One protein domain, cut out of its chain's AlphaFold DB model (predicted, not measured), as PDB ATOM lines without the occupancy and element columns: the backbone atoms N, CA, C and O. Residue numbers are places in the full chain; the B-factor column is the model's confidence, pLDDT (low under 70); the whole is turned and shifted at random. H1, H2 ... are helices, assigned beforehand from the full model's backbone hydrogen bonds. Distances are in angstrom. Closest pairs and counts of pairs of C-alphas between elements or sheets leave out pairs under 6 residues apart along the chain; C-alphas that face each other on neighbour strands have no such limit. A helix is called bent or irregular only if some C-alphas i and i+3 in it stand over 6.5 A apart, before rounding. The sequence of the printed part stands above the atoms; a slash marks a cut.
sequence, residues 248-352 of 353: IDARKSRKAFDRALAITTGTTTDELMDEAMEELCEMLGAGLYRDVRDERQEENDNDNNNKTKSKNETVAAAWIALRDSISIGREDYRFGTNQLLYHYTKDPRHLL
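This is residues 248 to 352 of the 353 residues of an uncharacterized protein of Pseudo-nitzschia multistriata (UniProt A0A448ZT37). A long helix, H4, forms the core; H1 runs back along the last part of it, and H2 and H6 each cross it steeply. From the end of H2 the chain turns into H3, which touches no helix, and then into a loop that folds back to the first residue of H4; residues 297 to 305, of which 303 to 305 belong to H4, stick out. Short H5 sits in the link beyond the last residue of H4, and short H7 packs on H6. The printed part has 105 residues with seven named helices, H1 to H7 in chain order, and no named strand; its class is all helix. It is compact, with a radius of gyration of the C-alphas of 14.6 A, and spans 47 by 33 by 23 A.

H4, residues 303 to 324, is the longest helix at 31.7 A, from C-alpha 303 at (287.050, 274.335, 247.330) to C-alpha 324 at (306.374, 288.391, 268.235). H1, residues 248 to 265, begins with C-alpha 248 at (316.189, 296.314, 266.224) and is 26.0 A long. H2, residues 270 to 284, is 21.2 A long, and H3, residues 286 to 294, is 12.7 A long. H3 is neither bent nor irregular, but only just: C-alphas 288 and 291 are 6.3 A apart. H5 holds residues 330 to 333, 5.6 A; H6 holds residues 337 to 345, 12.0 A. H7, residues 348 to 351, is 5.2 A long and ends with C-alpha 351 at (288.068, 277.380, 272.799).

H4 is the hub, touching H1, H2 and H6. With residues 314 to 323 alone it touches H1, at a shallow tilt of 17 degrees, opposite ways; the closest C-alphas, of Ala 260 and Ala 318, are 4.8 A apart. With residues 314 to 321 alone it touches H2, closest at the C-alphas of Leu 280 and Ala 317, 5.6 A, at a steep tilt of 68 degrees, only just short of perpendicular. With residues 312 to 320 alone it touches H6, closest at the C-alphas of Ala 316 and Tyr 344, 5.2 A, at a steep tilt of 62 degrees. H6 touches H7, with the C-alphas of Asn 338 and His 350 5.0 A apart. H3 is close to H2 but not clearly touching, its nearest C-alphas those of Cys 281 and Tyr 289, 6.1 A; H3 and H4 are apart. In H1, H2, H4 and H6 every O i to N i+4 pair is within hydrogen-bond range; in H3 1 of 5 is, beside 2 of 6 O i to N i+3 pairs, and H5 and H7 are too short for an O i to N i+4 pair.

The C-alphas farthest apart, of Ile 248 and Glu 299, are 46.9 A apart. The printed part has no cut and no long link; the link from H3 to H4 is short, with 8 residues, and the others are tight. The mean pLDDT of the printed part is 83.0, and residues 283 to 302 are under 70.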
ATOM      1  N   ILE A 248     316.358 297.610 266.887       95.56
ATOM      2  CA  ILE A 248     316.189 296.314 266.224       95.56
ATOM      3  C   ILE A 248     314.711 295.921 266.210       95.56
ATOM      4  O   ILE A 248     314.201 295.585 265.141       95.56
ATOM      5  N   ASP A 249     314.032 295.999 267.355       96.88
ATOM      6  CA  ASP A 249     312.612 295.654 267.464       96.88
ATOM      7  C   ASP A 249     311.754 296.617 266.645       96.88
ATOM      8  O   ASP A 249     310.909 296.158 265.889       96.88
ATOM      9  N   ALA A 250     312.036 297.926 266.685       97.12
ATOM     10  CA  ALA A 250     311.322 298.919 265.878       97.12
ATOM     11  C   ALA A 250     311.416 298.639 264.366       97.12
ATOM     12  O   ALA A 250     310.441 298.781 263.629       97.12
ATOM     13  N   ARG A 251     312.587 298.204 263.877       95.06
ATOM     14  CA  ARG A 251     312.753 297.815 262.469       95.06
ATOM     15  C   ARG A 251     312.022 296.511 262.146       95.06
ATOM     16  O   ARG A 251     311.415 296.411 261.081       95.06
ATOM     17  N   LYS A 252     312.108 295.509 263.028       94.56
ATOM     18  CA  LYS A 252     311.446 294.209 262.839       94.56
ATOM     19  C   LYS A 252     309.924 294.349 262.854       94.56
ATOM     20  O   LYS A 252     309.280 293.823 261.953       94.56
ATOM     21  N   SER A 253     309.375 295.094 263.811       96.50
ATOM     22  CA  SER A 253     307.935 295.321 263.935       96.50
ATOM     23  C   SER A 253     307.379 296.092 262.757       96.50
ATOM     24  O   SER A 253     306.357 295.696 262.209       96.50
ATOM     25  N   ARG A 254     308.090 297.111 262.272       95.75
ATOM     26  CA  ARG A 254     307.685 297.815 261.056       95.75
ATOM     27  C   ARG A 254     307.628 296.886 259.840       95.75
ATOM     28  O   ARG A 254     306.607 296.850 259.163       95.75
ATOM     29  N   LYS A 255     308.674 296.082 259.605       93.25
ATOM     30  CA  LYS A 255     308.682 295.104 258.501       93.25
ATOM     31  C   LYS A 255     307.529 294.097 258.628       93.25
ATOM     32  O   LYS A 255     306.872 293.789 257.639       93.25
ATOM     33  N   ALA A 256     307.283 293.589 259.836       94.69
ATOM     34  CA  ALA A 256     306.202 292.640 260.089       94.69
ATOM     35  C   ALA A 256     304.810 293.273 259.915       94.69
ATOM     36  O   ALA A 256     303.903 292.619 259.406       94.69
ATOM     37  N   PHE A 257     304.645 294.550 260.274       96.31
ATOM     38  CA  PHE A 257     303.406 295.300 260.073       96.31
ATOM     39  C   PHE A 257     303.106 295.491 258.586       96.31
ATOM     40  O   PHE A 257     302.010 295.155 258.146       96.31
ATOM     41  N   ASP A 258     304.092 295.947 257.806       93.06
ATOM     42  CA  ASP A 258     303.947 296.129 256.357       93.06
ATOM     43  C   ASP A 258     303.541 294.809 255.675       93.06
ATOM     44  O   ASP A 258     302.651 294.780 254.822       93.06
ATOM     45  N   ARG A 259     304.134 293.689 256.113       91.94
ATOM     46  CA  ARG A 259     303.781 292.338 255.653       91.94
ATOM     47  C   ARG A 259     302.352 291.943 256.036       91.94
ATOM     48  O   ARG A 259     301.595 291.511 255.170       91.94
ATOM     49  N   ALA A 260     301.967 292.092 257.304       93.75
ATOM     50  CA  ALA A 260     300.622 291.751 257.777       93.75
ATOM     51  C   ALA A 260     299.539 292.576 257.072       93.75
ATOM     52  O   ALA A 260     298.486 292.044 256.703       93.75
ATOM     53  N   LEU A 261     299.823 293.855 256.815       94.69
ATOM     54  CA  LEU A 261     298.952 294.732 256.050       94.69
ATOM     55  C   LEU A 261     298.797 294.229 254.613       94.69
ATOM     56  O   LEU A 261     297.667 294.047 254.170       94.69
ATOM     57  N   ALA A 262     299.900 293.922 253.924       92.12
ATOM     58  CA  ALA A 262     299.874 293.434 252.546       92.12
ATOM     59  C   ALA A 262     299.126 292.091 252.393       92.12
ATOM     60  O   ALA A 262     298.420 291.871 251.405       92.12
ATOM     61  N   ILE A 263     299.254 291.183 253.370       90.50
ATOM     62  CA  ILE A 263     298.500 289.916 253.416       90.50
ATOM     63  C   ILE A 263     297.003 290.193 253.612       90.50
ATOM     64  O   ILE A 263     296.157 289.628 252.916       90.50
ATOM     65  N   THR A 264     296.665 291.106 254.526       93.56
ATOM     66  CA  THR A 264     295.274 291.467 254.837       93.56
ATOM     67  C   THR A 264     294.575 292.118 253.639       93.56
ATOM     68  O   THR A 264     293.433 291.775 253.326       93.56
ATOM     69  N   THR A 265     295.260 293.019 252.930       93.25
ATOM     70  CA  THR A 265     294.729 293.727 251.753       93.25
ATOM     71  C   THR A 265     294.767 292.891 250.474       93.25
ATOM     72  O   THR A 265     294.161 293.284 249.479       93.25
ATOM     73  N   GLY A 266     295.442 291.736 250.481       90.88
ATOM     74  CA  GLY A 266     295.593 290.881 249.304       90.88
ATOM     75  C   GLY A 266     296.514 291.466 248.231       90.88
ATOM     76  O   GLY A 266     296.387 291.111 247.065       90.88
ATOM     77  N   THR A 267     297.427 292.366 248.602       88.69
ATOM     78  CA  THR A 267     298.418 292.957 247.683       88.69
ATOM     79  C   THR A 267     299.720 292.149 247.619       88.69
ATOM     80  O   THR A 267     300.746 292.662 247.182       88.69
ATOM     81  N   THR A 268     299.711 290.915 248.119       80.94
ATOM     82  CA  THR A 268     300.890 290.054 248.278       80.94
ATOM     83  C   THR A 268     301.102 289.118 247.095       80.94
ATOM     84  O   THR A 268     300.158 288.744 246.403       80.94
ATOM     85  N   THR A 269     302.363 288.742 246.872       79.50
ATOM     86  CA  THR A 269     302.752 287.622 246.008       79.50
ATOM     87  C   THR A 269     302.584 286.298 246.759       79.50
ATOM     88  O   THR A 269     302.649 286.279 247.991       79.50
ATOM     89  N   ASP A 270     302.415 285.192 246.029       79.50
ATOM     90  CA  ASP A 270     302.292 283.848 246.621       79.50
ATOM     91  C   ASP A 270     303.486 283.506 247.543       79.50
ATOM     92  O   ASP A 270     303.297 282.953 248.623       79.50
ATOM     93  N   GLU A 271     304.698 283.967 247.205       77.25
ATOM     94  CA  GLU A 271     305.920 283.775 248.009       77.25
ATOM     95  C   GLU A 271     305.812 284.326 249.447       77.25
ATOM     96  O   GLU A 271     306.282 283.701 250.397       77.25
ATOM     97  N   LEU A 272     305.171 285.487 249.639       74.56
ATOM     98  CA  LEU A 272     305.028 286.100 250.968       74.56
ATOM     99  C   LEU A 272     304.032 285.344 251.854       74.56
ATOM    100  O   LEU A 272     304.158 285.370 253.085       74.56
ATOM    101  N   MET A 273     303.041 284.705 251.230       73.62
ATOM    102  CA  MET A 273     302.048 283.877 251.913       73.62
ATOM    103  C   MET A 273     302.685 282.575 252.400       73.62
ATOM    104  O   MET A 273     302.444 282.182 253.543       73.62
ATOM    105  N   ASP A 274     303.537 281.958 251.578       76.38
ATOM    106  CA  ASP A 274     304.259 280.735 251.932       76.38
ATOM    107  C   ASP A 274     305.217 280.962 253.109       76.38
ATOM    108  O   ASP A 274     305.154 280.225 254.094       76.38
ATOM    109  N   GLU A 275     306.010 282.041 253.092       76.88
ATOM    110  CA  GLU A 275     306.897 282.395 254.213       76.88
ATOM    111  C   GLU A 275     306.090 282.641 255.509       76.88
ATOM    112  O   GLU A 275     306.562 282.370 256.611       76.88
ATOM    113  N   ALA A 276     304.868 283.189 255.415       72.62
ATOM    114  CA  ALA A 276     304.055 283.504 256.603       72.62
ATOM    115  C   ALA A 276     303.441 282.235 257.198       72.62
ATOM    116  O   ALA A 276     303.285 282.106 258.414       72.62
ATOM    117  N   MET A 277     303.103 281.292 256.323       73.88
ATOM    118  CA  MET A 277     302.620 279.980 256.709       73.88
ATOM    119  C   MET A 277     303.733 279.123 257.317       73.88
ATOM    120  O   MET A 277     303.482 278.407 258.283       73.88
ATOM    121  N   GLU A 278     304.959 279.213 256.802       77.75
ATOM    122  CA  GLU A 278     306.121 278.521 257.365       77.75
ATOM    123  C   GLU A 278     306.416 278.994 258.798       77.75
ATOM    124  O   GLU A 278     306.520 278.162 259.701       77.75
ATOM    125  N   GLU A 279     306.413 280.310 259.043       74.81
ATOM    126  CA  GLU A 279     306.531 280.882 260.394       74.81
ATOM    127  C   GLU A 279     305.407 280.401 261.329       74.81
ATOM    128  O   GLU A 279     305.655 280.073 262.493       74.81
ATOM    129  N   LEU A 280     304.161 280.317 260.840       70.88
ATOM    130  CA  LEU A 280     303.051 279.761 261.620       70.88
ATOM    131  C   LEU A 280     303.296 278.291 261.971       70.88
ATOM    132  O   LEU A 280     303.102 277.898 263.119       70.88
ATOM    133  N   CYS A 281     303.724 277.482 261.003       71.38
ATOM    134  CA  CYS A 281     304.023 276.068 261.218       71.38
ATOM    135  C   CYS A 281     305.133 275.880 262.257       71.38
ATOM    136  O   CYS A 281     305.029 274.997 263.110       71.38
ATOM    137  N   GLU A 282     306.170 276.718 262.217       76.75
ATOM    138  CA  GLU A 282     307.237 276.719 263.217       76.75
ATOM    139  C   GLU A 282     306.688 277.084 264.607       76.75
ATOM    140  O   GLU A 282     306.928 276.359 265.575       76.75
ATOM    141  N   MET A 283     305.868 278.139 264.708       68.88
ATOM    142  CA  MET A 283     305.250 278.578 265.968       68.88
ATOM    143  C   MET A 283     304.286 277.556 266.581       68.88
ATOM    144  O   MET A 283     304.216 277.435 267.806       68.88
ATOM    145  N   LEU A 284     303.497 276.865 265.756       65.12
ATOM    146  CA  LEU A 284     302.535 275.855 266.210       65.12
ATOM    147  C   LEU A 284     303.206 274.508 266.519       65.12
ATOM    148  O   LEU A 284     302.564 273.629 267.091       65.12
ATOM    149  N   GLY A 285     304.490 274.356 266.182       63.28
ATOM    150  CA  GLY A 285     305.183 273.080 266.152       63.28
ATOM    151  C   GLY A 285     304.786 272.294 264.904       63.28
ATOM    152  O   GLY A 285     303.608 272.029 264.663       63.28
ATOM    153  N   ALA A 286     305.784 271.866 264.126       50.75
ATOM    154  CA  ALA A 286     305.592 271.210 262.829       50.75
ATOM    155  C   ALA A 286     304.643 269.988 262.854       50.75
ATOM    156  O   ALA A 286     304.097 269.625 261.814       50.75
ATOM    157  N   GLY A 287     304.427 269.374 264.025       48.41
ATOM    158  CA  GLY A 287     303.533 268.229 264.212       48.41
ATOM    159  C   GLY A 287     302.044 268.561 264.381       48.41
ATOM    160  O   GLY A 287     301.223 267.720 264.055       48.41
ATOM    161  N   LEU A 288     301.660 269.757 264.847       51.94
ATOM    162  CA  LEU A 288     300.239 270.075 265.095       51.94
ATOM    163  C   LEU A 288     299.519 270.656 263.870       51.94
ATOM    164  O   LEU A 288     298.295 270.570 263.784       51.94
ATOM    165  N   TYR A 289     300.256 271.257 262.931       49.56
ATOM    166  CA  TYR A 289     299.662 271.882 261.743       49.56
ATOM    167  C   TYR A 289     299.644 270.959 260.511       49.56
ATOM    168  O   TYR A 289     298.688 271.009 259.735       49.56
ATOM    169  N   ARG A 290     300.653 270.087 260.329       52.91
ATOM    170  CA  ARG A 290     300.749 269.205 259.144       52.91
ATOM    171  C   ARG A 290     299.647 268.143 259.074       52.91
ATOM    172  O   ARG A 290     299.084 267.966 257.997       52.91
ATOM    173  N   ASP A 291     299.256 267.553 260.205       53.53
ATOM    174  CA  ASP A 291     298.197 266.525 260.247       53.53
ATOM    175  C   ASP A 291     296.846 267.027 259.703       53.53
ATOM    176  O   ASP A 291     296.043 266.256 259.189       53.53
ATOM    177  N   VAL A 292     296.584 268.339 259.741       53.34
ATOM    178  CA  VAL A 292     295.313 268.905 259.256       53.34
ATOM    179  C   VAL A 292     295.262 269.023 257.727       53.34
ATOM    180  O   VAL A 292     294.167 269.112 257.159       53.34
ATOM    181  N   ARG A 293     296.422 269.069 257.057       52.62
ATOM    182  CA  ARG A 293     296.517 269.301 255.610       52.62
ATOM    183  C   ARG A 293     296.607 267.993 254.826       52.62
ATOM    184  O   ARG A 293     295.916 267.876 253.817       52.62
ATOM    185  N   ASP A 294     297.369 267.022 255.324       52.81
ATOM    186  CA  ASP A 294     297.651 265.785 254.584       52.81
ATOM    187  C   ASP A 294     296.440 264.831 254.504       52.81
ATOM    188  O   ASP A 294     296.327 264.075 253.546       52.81
ATOM    189  N   GLU A 295     295.457 264.927 255.409       54.94
ATOM    190  CA  GLU A 295     294.226 264.112 255.334       54.94
ATOM    191  C   GLU A 295     293.106 264.715 254.457       54.94
ATOM    192  O   GLU A 295     292.075 264.078 254.253       54.94
ATOM    193  N   ARG A 296     293.248 265.948 253.943       53.97
ATOM    194  CA  ARG A 296     292.150 266.663 253.246       53.97
ATOM    195  C   ARG A 296     292.288 266.765 251.732       53.97
ATOM    196  O   ARG A 296     291.452 267.416 251.105       53.97
ATOM    197  N   GLN A 297     293.336 266.191 251.151       50.25
ATOM    198  CA  GLN A 297     293.690 266.470 249.759       50.25
ATOM    199  C   GLN A 297     293.110 265.484 248.736       50.25
ATOM    200  O   GLN A 297     293.291 265.685 247.538       50.25
ATOM    201  N   GLU A 298     292.332 264.492 249.167       54.94
ATOM    202  CA  GLU A 298     291.642 263.579 248.257       54.94
ATOM    203  C   GLU A 298     290.118 263.679 248.472       54.94
ATOM    204  O   GLU A 298     289.597 263.345 249.529       54.94
ATOM    205  N   GLU A 299     289.424 264.180 247.441       54.88
ATOM    206  CA  GLU A 299     287.970 264.081 247.202       54.88
ATOM    207  C   GLU A 299     287.021 265.046 247.960       54.88
ATOM    208  O   GLU A 299     286.398 264.675 248.953       54.88
ATOM    209  N   ASN A 300     286.809 266.273 247.442       55.31
ATOM    210  CA  ASN A 300     285.465 266.857 247.187       55.31
ATOM    211  C   ASN A 300     285.490 268.337 246.737       55.31
ATOM    212  O   ASN A 300     286.208 269.160 247.302       55.31
ATOM    213  N   ASP A 301     284.591 268.682 245.804       57.25
ATOM    214  CA  ASP A 301     284.353 269.987 245.144       57.25
ATOM    215  C   ASP A 301     283.878 271.147 246.062       57.25
ATOM    216  O   ASP A 301     283.160 272.053 245.634       57.25
ATOM    217  N   ASN A 302     284.275 271.179 247.337       60.47
ATOM    218  CA  ASN A 302     283.929 272.260 248.272       60.47
ATOM    219  C   ASN A 302     285.087 273.265 248.476       60.47
ATOM    220  O   ASN A 302     285.360 273.729 249.587       60.47
ATOM    221  N   ASP A 303     285.777 273.592 247.379       70.69
ATOM    222  CA  ASP A 303     287.050 274.335 247.330       70.69
ATOM    223  C   ASP A 303     286.961 275.759 247.934       70.69
ATOM    224  O   ASP A 303     287.845 276.230 248.660       70.69
ATOM    225  N   ASN A 304     285.822 276.439 247.763       75.56
ATOM    226  CA  ASN A 304     285.663 277.835 248.194       75.56
ATOM    227  C   ASN A 304     285.729 278.041 249.720       75.56
ATOM    228  O   ASN A 304     286.221 279.076 250.190       75.56
ATOM    229  N   ASN A 305     285.250 277.077 250.515       74.50
ATOM    230  CA  ASN A 305     285.207 277.232 251.973       74.50
ATOM    231  C   ASN A 305     286.592 276.989 252.604       74.50
ATOM    232  O   ASN A 305     287.008 277.709 253.517       74.50
ATOM    233  N   ASN A 306     287.354 276.035 252.057       75.75
ATOM    234  CA  ASN A 306     288.725 275.758 252.488       75.75
ATOM    235  C   ASN A 306     289.669 276.928 252.179       75.75
ATOM    236  O   ASN A 306     290.476 277.307 253.032       75.75
ATOM    237  N   LYS A 307     289.518 277.564 251.009       80.31
ATOM    238  CA  LYS A 307     290.331 278.725 250.620       80.31
ATOM    239  C   LYS A 307     290.152 279.919 251.563       80.31
ATOM    240  O   LYS A 307     291.133 280.536 251.977       80.31
ATOM    241  N   THR A 308     288.911 280.222 251.946       79.50
ATOM    242  CA  THR A 308     288.603 281.333 252.867       79.50
ATOM    243  C   THR A 308     289.197 281.095 254.256       79.50
ATOM    244  O   THR A 308     289.786 281.996 254.852       79.50
ATOM    245  N   LYS A 309     289.093 279.861 254.755       79.88
ATOM    246  CA  LYS A 309     289.645 279.468 256.053       79.88
ATOM    247  C   LYS A 309     291.169 279.584 256.096       79.88
ATOM    248  O   LYS A 309     291.698 280.187 257.024       79.88
ATOM    249  N   SER A 310     291.842 279.072 255.064       82.38
ATOM    250  CA  SER A 310     293.297 279.176 254.920       82.38
ATOM    251  C   SER A 310     293.754 280.638 254.950       82.38
ATOM    252  O   SER A 310     294.629 280.999 255.734       82.38
ATOM    253  N   LYS A 311     293.068 281.524 254.212       88.44
ATOM    254  CA  LYS A 311     293.379 282.961 254.208       88.44
ATOM    255  C   LYS A 311     293.278 283.595 255.600       88.44
ATOM    256  O   LYS A 311     294.157 284.368 255.973       88.44
ATOM    257  N   ASN A 312     292.233 283.285 256.371       89.50
ATOM    258  CA  ASN A 312     292.071 283.830 257.725       89.50
ATOM    259  C   ASN A 312     293.189 283.369 258.672       89.50
ATOM    260  O   ASN A 312     293.657 284.158 259.492       89.50
ATOM    261  N   GLU A 313     293.640 282.118 258.545       89.12
ATOM    262  CA  GLU A 313     294.769 281.587 259.314       89.12
ATOM    263  C   GLU A 313     296.092 282.269 258.915       89.12
ATOM    264  O   GLU A 313     296.845 282.678 259.799       89.12
ATOM    265  N   THR A 314     296.341 282.507 257.619       89.88
ATOM    266  CA  THR A 314     297.523 283.263 257.154       89.88
ATOM    267  C   THR A 314     297.522 284.708 257.653       89.88
ATOM    268  O   THR A 314     298.548 285.216 258.104       89.88
ATOM    269  N   VAL A 315     296.367 285.380 257.609       92.06
ATOM    270  CA  VAL A 315     296.217 286.740 258.146       92.06
ATOM    271  C   VAL A 315     296.522 286.738 259.644       92.06
ATOM    272  O   VAL A 315     297.339 287.535 260.102       92.06
ATOM    273  N   ALA A 316     295.922 285.818 260.406       93.06
ATOM    274  CA  ALA A 316     296.174 285.686 261.839       93.06
ATOM    275  C   ALA A 316     297.663 285.460 262.146       93.06
ATOM    276  O   ALA A 316     298.209 286.132 263.021       93.06
ATOM    277  N   ALA A 317     298.332 284.577 261.401       91.50
ATOM    278  CA  ALA A 317     299.761 284.317 261.541       91.50
ATOM    279  C   ALA A 317     300.608 285.579 261.381       91.50
ATOM    280  O   ALA A 317     301.453 285.864 262.227       91.50
ATOM    281  N   ALA A 318     300.344 286.371 260.340       92.88
ATOM    282  CA  ALA A 318     301.100 287.586 260.073       92.88
ATOM    283  C   ALA A 318     300.944 288.629 261.196       92.88
ATOM    284  O   ALA A 318     301.918 289.259 261.611       92.88
ATOM    285  N   TRP A 319     299.735 288.774 261.749       96.44
ATOM    286  CA  TRP A 319     299.493 289.661 262.892       96.44
ATOM    287  C   TRP A 319     300.114 289.142 264.200       96.44
ATOM    288  O   TRP A 319     300.563 289.943 265.026       96.44
ATOM    289  N   ILE A 320     300.193 287.822 264.393       96.12
ATOM    290  CA  ILE A 320     300.928 287.212 265.513       96.12
ATOM    291  C   ILE A 320     302.432 287.477 265.366       96.12
ATOM    292  O   ILE A 320     303.052 287.947 266.320       96.12
ATOM    293  N   ALA A 321     302.992 287.268 264.171       94.75
ATOM    294  CA  ALA A 321     304.399 287.524 263.867       94.75
ATOM    295  C   ALA A 321     304.784 288.992 264.120       94.75
ATOM    296  O   ALA A 321     305.847 289.278 264.675       94.75
ATOM    297  N   LEU A 322     303.885 289.934 263.812       96.88
ATOM    298  CA  LEU A 322     304.049 291.335 264.195       96.88
ATOM    299  C   LEU A 322     304.214 291.500 265.714       96.88
ATOM    300  O   LEU A 322     305.139 292.184 266.151       96.88
ATOM    301  N   ARG A 323     303.376 290.875 266.544       97.81
ATOM    302  CA  ARG A 323     303.532 290.970 268.008       97.81
ATOM    303  C   ARG A 323     304.812 290.293 268.491       97.81
ATOM    304  O   ARG A 323     305.498 290.857 269.341       97.81
ATOM    305  N   ASP A 324     305.161 289.147 267.911       96.88
ATOM    306  CA  ASP A 324     306.374 288.391 268.235       96.88
ATOM    307  C   ASP A 324     307.670 289.089 267.817       96.88
ATOM    308  O   ASP A 324     308.727 288.822 268.395       96.88
ATOM    309  N   SER A 325     307.602 290.027 266.872       96.75
ATOM    310  CA  SER A 325     308.743 290.853 266.474       96.75
ATOM    311  C   SER A 325     309.239 291.796 267.583       96.75
ATOM    312  O   SER A 325     310.379 292.260 267.519       96.75
ATOM    313  N   ILE A 326     308.406 292.051 268.602       97.69
ATOM    314  CA  ILE A 326     308.725 292.867 269.776       97.69
ATOM    315  C   ILE A 326     309.115 291.937 270.926       97.69
ATOM    316  O   ILE A 326     308.322 291.121 271.396       97.69
ATOM    317  N   SER A 327     310.355 292.069 271.395       97.88
ATOM    318  CA  SER A 327     310.929 291.162 272.397       97.88
ATOM    319  C   SER A 327     310.413 291.410 273.819       97.88
ATOM    320  O   SER A 327     310.341 290.482 274.626       97.88
ATOM    321  N   ILE A 328     310.017 292.649 274.124       98.25
ATOM    322  CA  ILE A 328     309.580 293.081 275.457       98.25
ATOM    323  C   ILE A 328     308.403 292.223 275.936       98.25
ATOM    324  O   ILE A 328     307.409 292.063 275.232       98.25
ATOM    325  N   GLY A 329     308.511 291.666 277.144       98.00
ATOM    326  CA  GLY A 329     307.457 290.873 277.783       98.00
ATOM    327  C   GLY A 329     307.098 289.559 277.079       98.00
ATOM    328  O   GLY A 329     306.213 288.854 277.555       98.00
ATOM    329  N   ARG A 330     307.749 289.203 275.965       96.88
ATOM    330  CA  ARG A 330     307.389 288.029 275.156       96.88
ATOM    331  C   ARG A 330     307.564 286.715 275.906       96.88
ATOM    332  O   ARG A 330     306.709 285.849 275.803       96.88
ATOM    333  N   GLU A 331     308.622 286.578 276.691       96.88
ATOM    334  CA  GLU A 331     308.883 285.348 277.448       96.88
ATOM    335  C   GLU A 331     307.836 285.127 278.550       96.88
ATOM    336  O   GLU A 331     307.294 284.032 278.704       96.88
ATOM    337  N   ASP A 332     307.468 286.196 279.258       97.50
ATOM    338  CA  ASP A 332     306.636 286.094 280.457       97.50
ATOM    339  C   ASP A 332     305.141 286.286 280.199       97.50
ATOM    340  O   ASP A 332     304.316 285.720 280.919       97.50
ATOM    341  N   TYR A 333     304.766 287.082 279.196       97.88
ATOM    342  CA  TYR A 333     303.394 287.570 279.014       97.88
ATOM    343  C   TYR A 333     302.740 287.139 277.710       97.88
ATOM    344  O   TYR A 333     301.515 287.264 277.612       97.88
ATOM    345  N   ARG A 334     303.497 286.590 276.747       97.56
ATOM    346  CA  ARG A 334     302.933 286.111 275.480       97.56
ATOM    347  C   ARG A 334     301.732 285.207 275.721       97.56
ATOM    348  O   ARG A 334     301.747 284.318 276.576       97.56
ATOM    349  N   PHE A 335     300.670 285.485 274.972       97.62
ATOM    350  CA  PHE A 335     299.433 284.720 275.022       97.62
ATOM    351  C   PHE A 335     299.694 283.284 274.556       97.62
ATOM    352  O   PHE A 335     300.537 283.042 273.690       97.62
ATOM    353  N   GLY A 336     298.958 282.329 275.123       95.62
ATOM    354  CA  GLY A 336     299.017 280.948 274.651       95.62
ATOM    355  C   GLY A 336     298.555 280.845 273.197       95.62
ATOM    356  O   GLY A 336     297.769 281.667 272.725       95.62
ATOM    357  N   THR A 337     299.006 279.813 272.490       94.50
ATOM    358  CA  THR A 337     298.689 279.597 271.072       94.50
ATOM    359  C   THR A 337     297.185 279.632 270.785       94.50
ATOM    360  O   THR A 337     296.745 280.387 269.922       94.50
ATOM    361  N   ASN A 338     296.377 278.911 271.569       95.06
ATOM    362  CA  ASN A 338     294.918 278.901 271.408       95.06
ATOM    363  C   ASN A 338     294.291 280.283 271.635       95.06
ATOM    364  O   ASN A 338     293.403 280.688 270.892       95.06
ATOM    365  N   GLN A 339     294.798 281.042 272.612       96.38
ATOM    366  CA  GLN A 339     294.343 282.408 272.864       96.38
ATOM    367  C   GLN A 339     294.666 283.332 271.681       96.38
ATOM    368  O   GLN A 339     293.822 284.140 271.297       96.38
ATOM    369  N   LEU A 340     295.865 283.220 271.095       95.62
ATOM    370  CA  LEU A 340     296.262 284.013 269.928       95.62
ATOM    371  C   LEU A 340     295.415 283.688 268.707       95.62
ATOM    372  O   LEU A 340     294.864 284.598 268.092       95.62
ATOM    373  N   LEU A 341     295.275 282.402 268.386       94.69
ATOM    374  CA  LEU A 341     294.481 281.975 267.243       94.69
ATOM    375  C   LEU A 341     293.027 282.409 267.413       94.69
ATOM    376  O   LEU A 341     292.500 283.082 266.533       94.69
ATOM    377  N   TYR A 342     292.414 282.154 268.573       95.69
ATOM    378  CA  TYR A 342     291.056 282.621 268.851       95.69
ATOM    379  C   TYR A 342     290.918 284.144 268.729       95.69
ATOM    380  O   TYR A 342     289.931 284.631 268.184       95.69
ATOM    381  N   HIS A 343     291.896 284.914 269.216       95.00
ATOM    382  CA  HIS A 343     291.844 286.372 269.167       95.00
ATOM    383  C   HIS A 343     291.713 286.904 267.732       95.00
ATOM    384  O   HIS A 343     290.897 287.798 267.501       95.00
ATOM    385  N   TYR A 344     292.470 286.331 266.790       94.50
ATOM    386  CA  TYR A 344     292.517 286.789 265.400       94.50
ATOM    387  C   TYR A 344     291.504 286.105 264.477       94.50
ATOM    388  O   TYR A 344     290.989 286.755 263.573       94.50
ATOM    389  N   THR A 345     291.196 284.823 264.685       94.25
ATOM    390  CA  THR A 345     290.279 284.073 263.805       94.25
ATOM    391  C   THR A 345     288.845 284.052 264.317       94.25
ATOM    392  O   THR A 345     287.928 283.775 263.547       94.25
ATOM    393  N   LYS A 346     288.645 284.309 265.619       93.62
ATOM    394  CA  LYS A 346     287.378 284.107 266.343       93.62
ATOM    395  C   LYS A 346     286.820 282.685 266.209       93.62
ATOM    396  O   LYS A 346     285.642 282.464 266.477       93.62
ATOM    397  N   ASP A 347     287.658 281.716 265.836       92.75
ATOM    398  CA  ASP A 347     287.236 280.342 265.588       92.75
ATOM    399  C   ASP A 347     287.019 279.581 266.912       92.75
ATOM    400  O   ASP A 347     287.978 279.370 267.667       92.75
ATOM    401  N   PRO A 348     285.787 279.117 267.206       92.31
ATOM    402  CA  PRO A 348     285.473 278.417 268.448       92.31
ATOM    403  C   PRO A 348     286.261 277.123 268.679       92.31
ATOM    404  O   PRO A 348     286.302 276.651 269.815       92.31
ATOM    405  N   ARG A 349     286.899 276.541 267.654       91.94
ATOM    406  CA  ARG A 349     287.761 275.355 267.811       91.94
ATOM    407  C   ARG A 349     288.935 275.618 268.753       91.94
ATOM    408  O   ARG A 349     289.362 274.708 269.449       91.94
ATOM    409  N   HIS A 350     289.404 276.862 268.835       93.56
ATOM    410  CA  HIS A 350     290.468 277.264 269.758       93.56
ATOM    411  C   HIS A 350     289.973 277.514 271.196       93.56
ATOM    412  O   HIS A 350     290.767 277.848 272.070       93.56
ATOM    413  N   LEU A 351     288.667 277.357 271.456       93.44
ATOM    414  CA  LEU A 351     288.068 277.380 272.799       93.44
ATOM    415  C   LEU A 351     287.950 275.981 273.419       93.44
ATOM    416  O   LEU A 351     287.334 275.829 274.479       93.44
ATOM    417  N   LEU A 352     288.440 274.952 272.727       84.50
ATOM    418  CA  LEU A 352     288.492 273.590 273.237       84.50
ATOM    419  C   LEU A 352     289.849 273.361 273.927       84.50
ATOM    420  O   LEU A 352     290.858 273.882 273.439       84.50
TER     421      LEU A 352